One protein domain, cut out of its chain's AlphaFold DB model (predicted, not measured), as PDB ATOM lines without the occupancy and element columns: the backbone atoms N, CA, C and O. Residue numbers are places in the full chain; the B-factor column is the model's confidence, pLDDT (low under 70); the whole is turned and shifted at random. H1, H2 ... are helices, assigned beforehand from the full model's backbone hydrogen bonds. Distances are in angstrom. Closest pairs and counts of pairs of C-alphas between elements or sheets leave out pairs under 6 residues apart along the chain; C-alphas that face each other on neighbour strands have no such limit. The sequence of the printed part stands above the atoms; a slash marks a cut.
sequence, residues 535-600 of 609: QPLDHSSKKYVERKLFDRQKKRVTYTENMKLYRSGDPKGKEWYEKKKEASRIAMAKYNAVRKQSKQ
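AT A GLANCE: This is residues 535 to 600 of the 609 residues of an uncharacterized protein of Meira miltonrushii (UniProt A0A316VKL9). Two long helices, H2 and H1, meet near their linked ends as an open V, with their far arms sticking out free. The printed part has 66 residues with two named helices, H1 then H2, and no named strand; its class is all helix. It is extended, with a radius of gyration of the C-alphas of 18.1 A, and flat, spanning 46 by 42 by 13 A.

HOW THE PARTS SIT: H2, residues 571 to 600, touches H1, residues 539 to 567, with residues 572 to 577 alone, and H1 touches it with residues 562 to 567 alone. Their closest C-alphas, those of Gly 573 and Tyr 566, are 3.9 A apart. They run opposite ways at a steep tilt of 61 degrees. In H1 and H2 every O i to N i+4 pair is within hydrogen-bond range.

IN THESE COORDINATES: H2 measures 43.6 A from C-alpha 571 at (-25.431, -93.898, 10.218) to C-alpha 600 at (13.927, -102.713, 26.888). H1 measures 41.8 A and begins with C-alpha 539 at (-9.063, -63.444, 37.480).

THE WHOLE: The two C-alphas farthest apart, those of Pro 536 and Pro 571, are 47.5 A apart. The printed part has no cut, and the link from H1 to H2 is tight. Residues 546 to 558 of H1 and 579 to 600 of H2 stand free, as do residues 538 to 544, of which 539 to 544 belong to H1. Mean pLDDT of the printed part is 86.3; residue 540 is under 70.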
ATOM      1  N   GLN A 535     -10.696 -71.953  45.529       86.06
ATOM      2  CA  GLN A 535      -9.520 -71.249  46.033       86.06
ATOM      3  C   GLN A 535      -9.500 -69.782  45.560       86.06
ATOM      4  O   GLN A 535     -10.065 -69.466  44.504       86.06
ATOM      5  N   PRO A 536      -8.843 -68.871  46.303       78.88
ATOM      6  CA  PRO A 536      -8.675 -67.476  45.902       78.88
ATOM      7  C   PRO A 536      -7.720 -67.369  44.703       78.88
ATOM      8  O   PRO A 536      -6.527 -67.116  44.831       78.88
ATOM      9  N   LEU A 537      -8.260 -67.591  43.504       82.88
ATOM     10  CA  LEU A 537      -7.535 -67.477  42.243       82.88
ATOM     11  C   LEU A 537      -7.601 -66.054  41.685       82.88
ATOM     12  O   LEU A 537      -8.646 -65.396  41.714       82.88
ATOM     13  N   ASP A 538      -6.517 -65.621  41.043       83.25
ATOM     14  CA  ASP A 538      -6.543 -64.416  40.226       83.25
ATOM     15  C   ASP A 538      -7.524 -64.577  39.044       83.25
ATOM     16  O   ASP A 538      -7.799 -65.674  38.542       83.25
ATOM     17  N   HIS A 539      -8.046 -63.454  38.543       71.44
ATOM     18  CA  HIS A 539      -9.063 -63.444  37.480       71.44
ATOM     19  C   HIS A 539      -8.657 -64.234  36.232       71.44
ATOM     20  O   HIS A 539      -9.506 -64.770  35.513       71.44
ATOM     21  N   SER A 540      -7.357 -64.279  35.927       68.12
ATOM     22  CA  SER A 540      -6.868 -64.961  34.734       68.12
ATOM     23  C   SER A 540      -6.860 -66.483  34.901       68.12
ATOM     24  O   SER A 540      -7.299 -67.182  33.977       68.12
ATOM     25  N   SER A 541      -6.463 -66.985  36.073       71.00
ATOM     26  CA  SER A 541      -6.486 -68.415  36.394       71.00
ATOM     27  C   SER A 541      -7.909 -68.913  36.599       71.00
ATOM     28  O   SER A 541      -8.275 -69.927  36.004       71.00
ATOM     29  N   LYS A 542      -8.762 -68.144  37.288       76.62
ATOM     30  CA  LYS A 542     -10.190 -68.472  37.442       76.62
ATOM     31  C   LYS A 542     -10.876 -68.668  36.084       76.62
ATOM     32  O   LYS A 542     -11.434 -69.730  35.810       76.62
ATOM     33  N   LYS A 543     -10.704 -67.717  35.156       78.62
ATOM     34  CA  LYS A 543     -11.223 -67.832  33.777       78.62
ATOM     35  C   LYS A 543     -10.651 -69.008  32.996       78.62
ATOM     36  O   LYS A 543     -11.312 -69.538  32.099       78.62
ATOM     37  N   TYR A 544      -9.399 -69.372  33.246       81.00
ATOM     38  CA  TYR A 544      -8.788 -70.523  32.594       81.00
ATOM     39  C   TYR A 544      -9.423 -71.832  33.075       81.00
ATOM     40  O   TYR A 544      -9.774 -72.669  32.237       81.00
ATOM     41  N   VAL A 545      -9.619 -71.981  34.386       77.44
ATOM     42  CA  VAL A 545     -10.244 -73.158  35.002       77.44
ATOM     43  C   VAL A 545     -11.715 -73.278  34.583       77.44
ATOM     44  O   VAL A 545     -12.111 -74.326  34.070       77.44
ATOM     45  N   GLU A 546     -12.490 -72.190  34.643       82.31
ATOM     46  CA  GLU A 546     -13.880 -72.137  34.153       82.31
ATOM     47  C   GLU A 546     -13.981 -72.567  32.683       82.31
ATOM     48  O   GLU A 546     -14.820 -73.386  32.304       82.31
ATOM     49  N   ARG A 547     -13.077 -72.066  31.833       86.25
ATOM     50  CA  ARG A 547     -13.042 -72.446  30.419       86.25
ATOM     51  C   ARG A 547     -12.725 -73.929  30.227       86.25
ATOM     52  O   ARG A 547     -13.271 -74.548  29.316       86.25
ATOM     53  N   LYS A 548     -11.831 -74.500  31.039       82.50
ATOM     54  CA  LYS A 548     -11.495 -75.929  30.975       82.50
ATOM     55  C   LYS A 548     -12.682 -76.799  31.366       82.50
ATOM     56  O   LYS A 548     -12.948 -77.760  30.644       82.50
ATOM     57  N   LEU A 549     -13.395 -76.443  32.432       84.88
ATOM     58  CA  LEU A 549     -14.626 -77.117  32.845       84.88
ATOM     59  C   LEU A 549     -15.697 -77.025  31.753       84.88
ATOM     60  O   LEU A 549     -16.224 -78.052  31.329       84.88
ATOM     61  N   PHE A 550     -15.915 -75.834  31.190       90.12
ATOM     62  CA  PHE A 550     -16.853 -75.636  30.084       90.12
ATOM     63  C   PHE A 550     -16.505 -76.486  28.850       90.12
ATOM     64  O   PHE A 550     -17.357 -77.177  28.290       90.12
ATOM     65  N   ASP A 551     -15.236 -76.483  28.429       84.69
ATOM     66  CA  ASP A 551     -14.780 -77.273  27.280       84.69
ATOM     67  C   ASP A 551     -14.946 -78.786  27.527       84.69
ATOM     68  O   ASP A 551     -15.219 -79.541  26.586       84.69
ATOM     69  N   ARG A 552     -14.785 -79.254  28.773       86.50
ATOM     70  CA  ARG A 552     -15.001 -80.659  29.154       86.50
ATOM     71  C   ARG A 552     -16.481 -81.020  29.193       86.50
ATOM     72  O   ARG A 552     -16.852 -82.023  28.586       86.50
ATOM     73  N   GLN A 553     -17.319 -80.188  29.804       86.81
ATOM     74  CA  GLN A 553     -18.769 -80.368  29.819       86.81
ATOM     75  C   GLN A 553     -19.323 -80.425  28.394       86.81
ATOM     76  O   GLN A 553     -20.027 -81.367  28.041       86.81
ATOM     77  N   LYS A 554     -18.903 -79.499  27.525       88.25
ATOM     78  CA  LYS A 554     -19.281 -79.511  26.109       88.25
ATOM     79  C   LYS A 554     -18.905 -80.826  25.424       88.25
ATOM     80  O   LYS A 554     -19.715 -81.392  24.699       88.25
ATOM     81  N   LYS A 555     -17.695 -81.341  25.664       85.75
ATOM     82  CA  LYS A 555     -17.270 -82.639  25.115       85.75
ATOM     83  C   LYS A 555     -18.104 -83.806  25.646       85.75
ATOM     84  O   LYS A 555     -18.373 -84.717  24.869       85.75
ATOM     85  N   ARG A 556     -18.505 -83.792  26.923       85.69
ATOM     86  CA  ARG A 556     -19.399 -84.807  27.510       85.69
ATOM     87  C   ARG A 556     -20.778 -84.772  26.856       85.69
ATOM     88  O   ARG A 556     -21.271 -85.822  26.458       85.69
ATOM     89  N   VAL A 557     -21.353 -83.582  26.676       85.88
ATOM     90  CA  VAL A 557     -22.643 -83.402  25.989       85.88
ATOM     91  C   VAL A 557     -22.558 -83.945  24.566       85.88
ATOM     92  O   VAL A 557     -23.295 -84.862  24.225       85.88
ATOM     93  N   THR A 558     -21.565 -83.510  23.785       88.31
ATOM     94  CA  THR A 558     -21.364 -84.007  22.414       88.31
ATOM     95  C   THR A 558     -21.109 -85.518  22.366       88.31
ATOM     96  O   THR A 558     -21.540 -86.192  21.437       88.31
ATOM     97  N   TYR A 559     -20.397 -86.084  23.346       90.19
ATOM     98  CA  TYR A 559     -20.219 -87.534  23.443       90.19
ATOM     99  C   TYR A 559     -21.552 -88.246  23.689       90.19
ATOM    100  O   TYR A 559     -21.848 -89.227  23.016       90.19
ATOM    101  N   THR A 560     -22.359 -87.728  24.613       90.69
ATOM    102  CA  THR A 560     -23.656 -88.303  24.990       90.69
ATOM    103  C   THR A 560     -24.648 -88.232  23.831       90.69
ATOM    104  O   THR A 560     -25.302 -89.226  23.533       90.69
ATOM    105  N   GLU A 561     -24.715 -87.100  23.131       92.25
ATOM    106  CA  GLU A 561     -25.537 -86.920  21.929       92.25
ATOM    107  C   GLU A 561     -25.152 -87.917  20.830       92.25
ATOM    108  O   GLU A 561     -26.007 -88.642  20.330       92.25
ATOM    109  N   ASN A 562     -23.860 -88.039  20.511       91.19
ATOM    110  CA  ASN A 562     -23.411 -88.992  19.493       91.19
ATOM    111  C   ASN A 562     -23.618 -90.457  19.916       91.19
ATOM    112  O   ASN A 562     -23.907 -91.298  19.071       91.19
ATOM    113  N   MET A 563     -23.508 -90.774  21.211       92.62
ATOM    114  CA  MET A 563     -23.829 -92.110  21.721       92.62
ATOM    115  C   MET A 563     -25.327 -92.418  21.635       92.62
ATOM    116  O   MET A 563     -25.680 -93.560  21.353       92.62
ATOM    117  N   LYS A 564     -26.206 -91.428  21.837       93.25
ATOM    118  CA  LYS A 564     -27.649 -91.587  21.596       93.25
ATOM    119  C   LYS A 564     -27.924 -91.886  20.120       93.25
ATOM    120  O   LYS A 564     -28.619 -92.853  19.845       93.25
ATOM    121  N   LEU A 565     -27.301 -91.139  19.201       90.44
ATOM    122  CA  LEU A 565     -27.399 -91.382  17.753       90.44
ATOM    123  C   LEU A 565     -26.877 -92.771  17.354       90.44
ATOM    124  O   LEU A 565     -27.463 -93.453  16.521       90.44
ATOM    125  N   TYR A 566     -25.777 -93.216  17.965       93.75
ATOM    126  CA  TYR A 566     -25.258 -94.566  17.748       93.75
ATOM    127  C   TYR A 566     -26.254 -95.638  18.210       93.75
ATOM    128  O   TYR A 566     -26.541 -96.569  17.460       93.75
ATOM    129  N   ARG A 567     -26.811 -95.484  19.420       93.94
ATOM    130  CA  ARG A 567     -27.801 -96.414  19.986       93.94
ATOM    131  C   ARG A 567     -29.107 -96.443  19.196       93.94
ATOM    132  O   ARG A 567     -29.715 -97.498  19.108       93.94
ATOM    133  N   SER A 568     -29.510 -95.325  18.595       92.19
ATOM    134  CA  SER A 568     -30.683 -95.259  17.716       92.19
ATOM    135  C   SER A 568     -30.423 -95.798  16.304       92.19
ATOM    136  O   SER A 568     -31.307 -95.733  15.458       92.19
ATOM    137  N   GLY A 569     -29.214 -96.287  16.015       92.19
ATOM    138  CA  GLY A 569     -28.865 -96.862  14.719       92.19
ATOM    139  C   GLY A 569     -28.555 -95.849  13.612       92.19
ATOM    140  O   GLY A 569     -28.353 -96.276  12.475       92.19
ATOM    141  N   ASP A 570     -28.460 -94.546  13.921       94.69
ATOM    142  CA  ASP A 570     -28.177 -93.497  12.930       94.69
ATOM    143  C   ASP A 570     -26.800 -93.745  12.275       94.69
ATOM    144  O   ASP A 570     -25.799 -93.926  12.989       94.69
ATOM    145  N   PRO A 571     -26.699 -93.731  10.929       92.56
ATOM    146  CA  PRO A 571     -25.431 -93.898  10.218       92.56
ATOM    147  C   PRO A 571     -24.340 -92.923  10.684       92.56
ATOM    148  O   PRO A 571     -23.176 -93.313  10.782       92.56
ATOM    149  N   LYS A 572     -24.689 -91.684  11.057       89.50
ATOM    150  CA  LYS A 572     -23.723 -90.698  11.575       89.50
ATOM    151  C   LYS A 572     -23.198 -91.073  12.958       89.50
ATOM    152  O   LYS A 572     -22.015 -90.872  13.244       89.50
ATOM    153  N   GLY A 573     -24.059 -91.630  13.810       92.12
ATOM    154  CA  GLY A 573     -23.674 -92.154  15.119       92.12
ATOM    155  C   GLY A 573     -22.733 -93.354  14.993       92.12
ATOM    156  O   GLY A 573     -21.698 -93.398  15.666       92.12
ATOM    157  N   LYS A 574     -23.043 -94.281  14.073       93.12
ATOM    158  CA  LYS A 574     -22.199 -95.445  13.737       93.12
ATOM    159  C   LYS A 574     -20.829 -95.036  13.201       93.12
ATOM    160  O   LYS A 574     -19.815 -95.480  13.737       93.12
ATOM    161  N   GLU A 575     -20.778 -94.139  12.218       93.50
ATOM    162  CA  GLU A 575     -19.516 -93.661  11.638       93.50
ATOM    163  C   GLU A 575     -18.628 -92.972  12.688       93.50
ATOM    164  O   GLU A 575     -17.417 -93.205  12.762       93.50
ATOM    165  N   TRP A 576     -19.222 -92.130  13.538       95.81
ATOM    166  CA  TRP A 576     -18.492 -91.471  14.614       95.81
ATOM    167  C   TRP A 576     -17.947 -92.471  15.645       95.81
ATOM    168  O   TRP A 576     -16.804 -92.318  16.095       95.81
ATOM    169  N   TYR A 577     -18.731 -93.492  16.009       94.75
ATOM    170  CA  TYR A 577     -18.322 -94.512  16.975       94.75
ATOM    171  C   TYR A 577     -17.154 -95.351  16.445       94.75
ATOM    172  O   TYR A 577     -16.151 -95.506  17.148       94.75
ATOM    173  N   GLU A 578     -17.217 -95.796  15.187       94.00
ATOM    174  CA  GLU A 578     -16.130 -96.552  14.552       94.00
ATOM    175  C   GLU A 578     -14.842 -95.724  14.442       94.00
ATOM    176  O   GLU A 578     -13.773 -96.182  14.853       94.00
ATOM    177  N   LYS A 579     -14.933 -94.447  14.044       93.12
ATOM    178  CA  LYS A 579     -13.776 -93.529  14.062       93.12
ATOM    179  C   LYS A 579     -13.170 -93.381  15.457       93.12
ATOM    180  O   LYS A 579     -11.948 -93.312  15.616       93.12
ATOM    181  N   LYS A 580     -14.007 -93.311  16.496       91.75
ATOM    182  CA  LYS A 580     -13.537 -93.201  17.884       91.75
ATOM    183  C   LYS A 580     -12.863 -94.495  18.356       91.75
ATOM    184  O   LYS A 580     -11.838 -94.426  19.040       91.75
ATOM    185  N   LYS A 581     -13.395 -95.653  17.963       93.00
ATOM    186  CA  LYS A 581     -12.832 -96.984  18.230       93.00
ATOM    187  C   LYS A 581     -11.470 -97.158  17.554       93.00
ATOM    188  O   LYS A 581     -10.514 -97.563  18.216       93.00
ATOM    189  N   GLU A 582     -11.342 -96.765  16.290       93.06
ATOM    190  CA  GLU A 582     -10.076 -96.774  15.549       93.06
ATOM    191  C   GLU A 582      -9.023 -95.869  16.208       93.06
ATOM    192  O   GLU A 582      -7.904 -96.308  16.493       93.06
ATOM    193  N   ALA A 583      -9.394 -94.633  16.554       88.88
ATOM    194  CA  ALA A 583      -8.499 -93.717  17.257       88.88
ATOM    195  C   ALA A 583      -8.017 -94.291  18.605       88.88
ATOM    196  O   ALA A 583      -6.848 -94.122  18.966       88.88
ATOM    197  N   SER A 584      -8.893 -94.995  19.332       87.19
ATOM    198  CA  SER A 584      -8.548 -95.683  20.581       87.19
ATOM    199  C   SER A 584      -7.557 -96.829  20.352       87.19
ATOM    200  O   SER A 584      -6.559 -96.924  21.068       87.19
ATOM    201  N   ARG A 585      -7.765 -97.654  19.316       91.38
ATOM    202  CA  ARG A 585      -6.829 -98.728  18.935       91.38
ATOM    203  C   ARG A 585      -5.438 -98.175  18.625       91.38
ATOM    204  O   ARG A 585      -4.449 -98.674  19.157       91.38
ATOM    205  N   ILE A 586      -5.353 -97.100  17.838       88.19
ATOM    206  CA  ILE A 586      -4.078 -96.444  17.501       88.19
ATOM    207  C   ILE A 586      -3.392 -95.893  18.759       88.19
ATOM    208  O   ILE A 586      -2.173 -96.009  18.907       88.19
ATOM    209  N   ALA A 587      -4.153 -95.281  19.670       83.44
ATOM    210  CA  ALA A 587      -3.611 -94.755  20.920       83.44
ATOM    211  C   ALA A 587      -3.047 -95.873  21.813       83.44
ATOM    212  O   ALA A 587      -1.929 -95.740  22.311       83.44
ATOM    213  N   MET A 588      -3.770 -96.989  21.948       86.00
ATOM    214  CA  MET A 588      -3.311 -98.166  22.692       86.00
ATOM    215  C   MET A 588      -2.076 -98.807  22.056       86.00
ATOM    216  O   MET A 588      -1.133 -99.149  22.767       86.00
ATOM    217  N   ALA A 589      -2.020 -98.900  20.726       88.31
ATOM    218  CA  ALA A 589      -0.841 -99.398  20.020       88.31
ATOM    219  C   ALA A 589       0.399 -98.530  20.301       88.31
ATOM    220  O   ALA A 589       1.471 -99.055  20.605       88.31
ATOM    221  N   LYS A 590       0.247 -97.198  20.279       85.62
ATOM    222  CA  LYS A 590       1.326 -96.261  20.635       85.62
ATOM    223  C   LYS A 590       1.757 -96.407  22.090       85.62
ATOM    224  O   LYS A 590       2.954 -96.446  22.356       85.62
ATOM    225  N   TYR A 591       0.805 -96.499  23.014       85.25
ATOM    226  CA  TYR A 591       1.098 -96.710  24.428       85.25
ATOM    227  C   TYR A 591       1.884 -98.010  24.648       85.25
ATOM    228  O   TYR A 591       2.925 -97.999  25.300       85.25
ATOM    229  N   ASN A 592       1.454 -99.108  24.022       86.62
ATOM    230  CA  ASN A 592       2.142-100.394  24.102       86.62
ATOM    231  C   ASN A 592       3.549-100.341  23.492       86.62
ATOM    232  O   ASN A 592       4.469-100.928  24.055       86.62
ATOM    233  N   ALA A 593       3.744 -99.617  22.386       85.25
ATOM    234  CA  ALA A 593       5.066 -99.423  21.792       85.25
ATOM    235  C   ALA A 593       6.013 -98.663  22.737       85.25
ATOM    236  O   ALA A 593       7.137 -99.108  22.961       85.25
ATOM    237  N   VAL A 594       5.541 -97.574  23.353       79.00
ATOM    238  CA  VAL A 594       6.322 -96.805  24.339       79.00
ATOM    239  C   VAL A 594       6.643 -97.660  25.567       79.00
ATOM    240  O   VAL A 594       7.790 -97.697  26.004       79.00
ATOM    241  N   ARG A 595       5.664 -98.411  26.085       82.88
ATOM    242  CA  ARG A 595       5.854 -99.316  27.229       82.88
ATOM    243  C   ARG A 595       6.840-100.451  26.929       82.88
ATOM    244  O   ARG A 595       7.572-100.875  27.817       82.88
ATOM    245  N   LYS A 596       6.876-100.963  25.694       83.94
ATOM    246  CA  LYS A 596       7.878-101.956  25.265       83.94
ATOM    247  C   LYS A 596       9.284-101.347  25.221       83.94
ATOM    248  O   LYS A 596      10.214-101.962  25.732       83.94
ATOM    249  N   GLN A 597       9.424-100.128  24.700       77.62
ATOM    250  CA  GLN A 597      10.707 -99.415  24.665       77.62
ATOM    251  C   GLN A 597      11.241 -99.083  26.065       77.62
ATOM    252  O   GLN A 597      12.436 -99.233  26.316       77.62
ATOM    253  N   SER A 598      10.372 -98.681  26.999       73.75
ATOM    254  CA  SER A 598      10.784 -98.409  28.382       73.75
ATOM    255  C   SER A 598      11.226 -99.681  29.114       73.75
ATOM    256  O   SER A 598      12.168 -99.647  29.896       73.75
ATOM    257  N   LYS A 599      10.600-100.832  28.828       74.31
ATOM    258  CA  LYS A 599      11.035-102.127  29.374       74.31
ATOM    259  C   LYS A 599      12.380-102.594  28.804       74.31
ATOM    260  O   LYS A 599      13.180-103.138  29.552       74.31
ATOM    261  N   GLN A 600      12.643-102.362  27.516       70.75
ATOM    262  CA  GLN A 600      13.927-102.713  26.888       70.75
ATOM    263  C   GLN A 600      15.090-101.833  27.368       70.75
ATOM    264  O   GLN A 600      16.197-102.326  27.522       70.75
TER     265      GLN A 600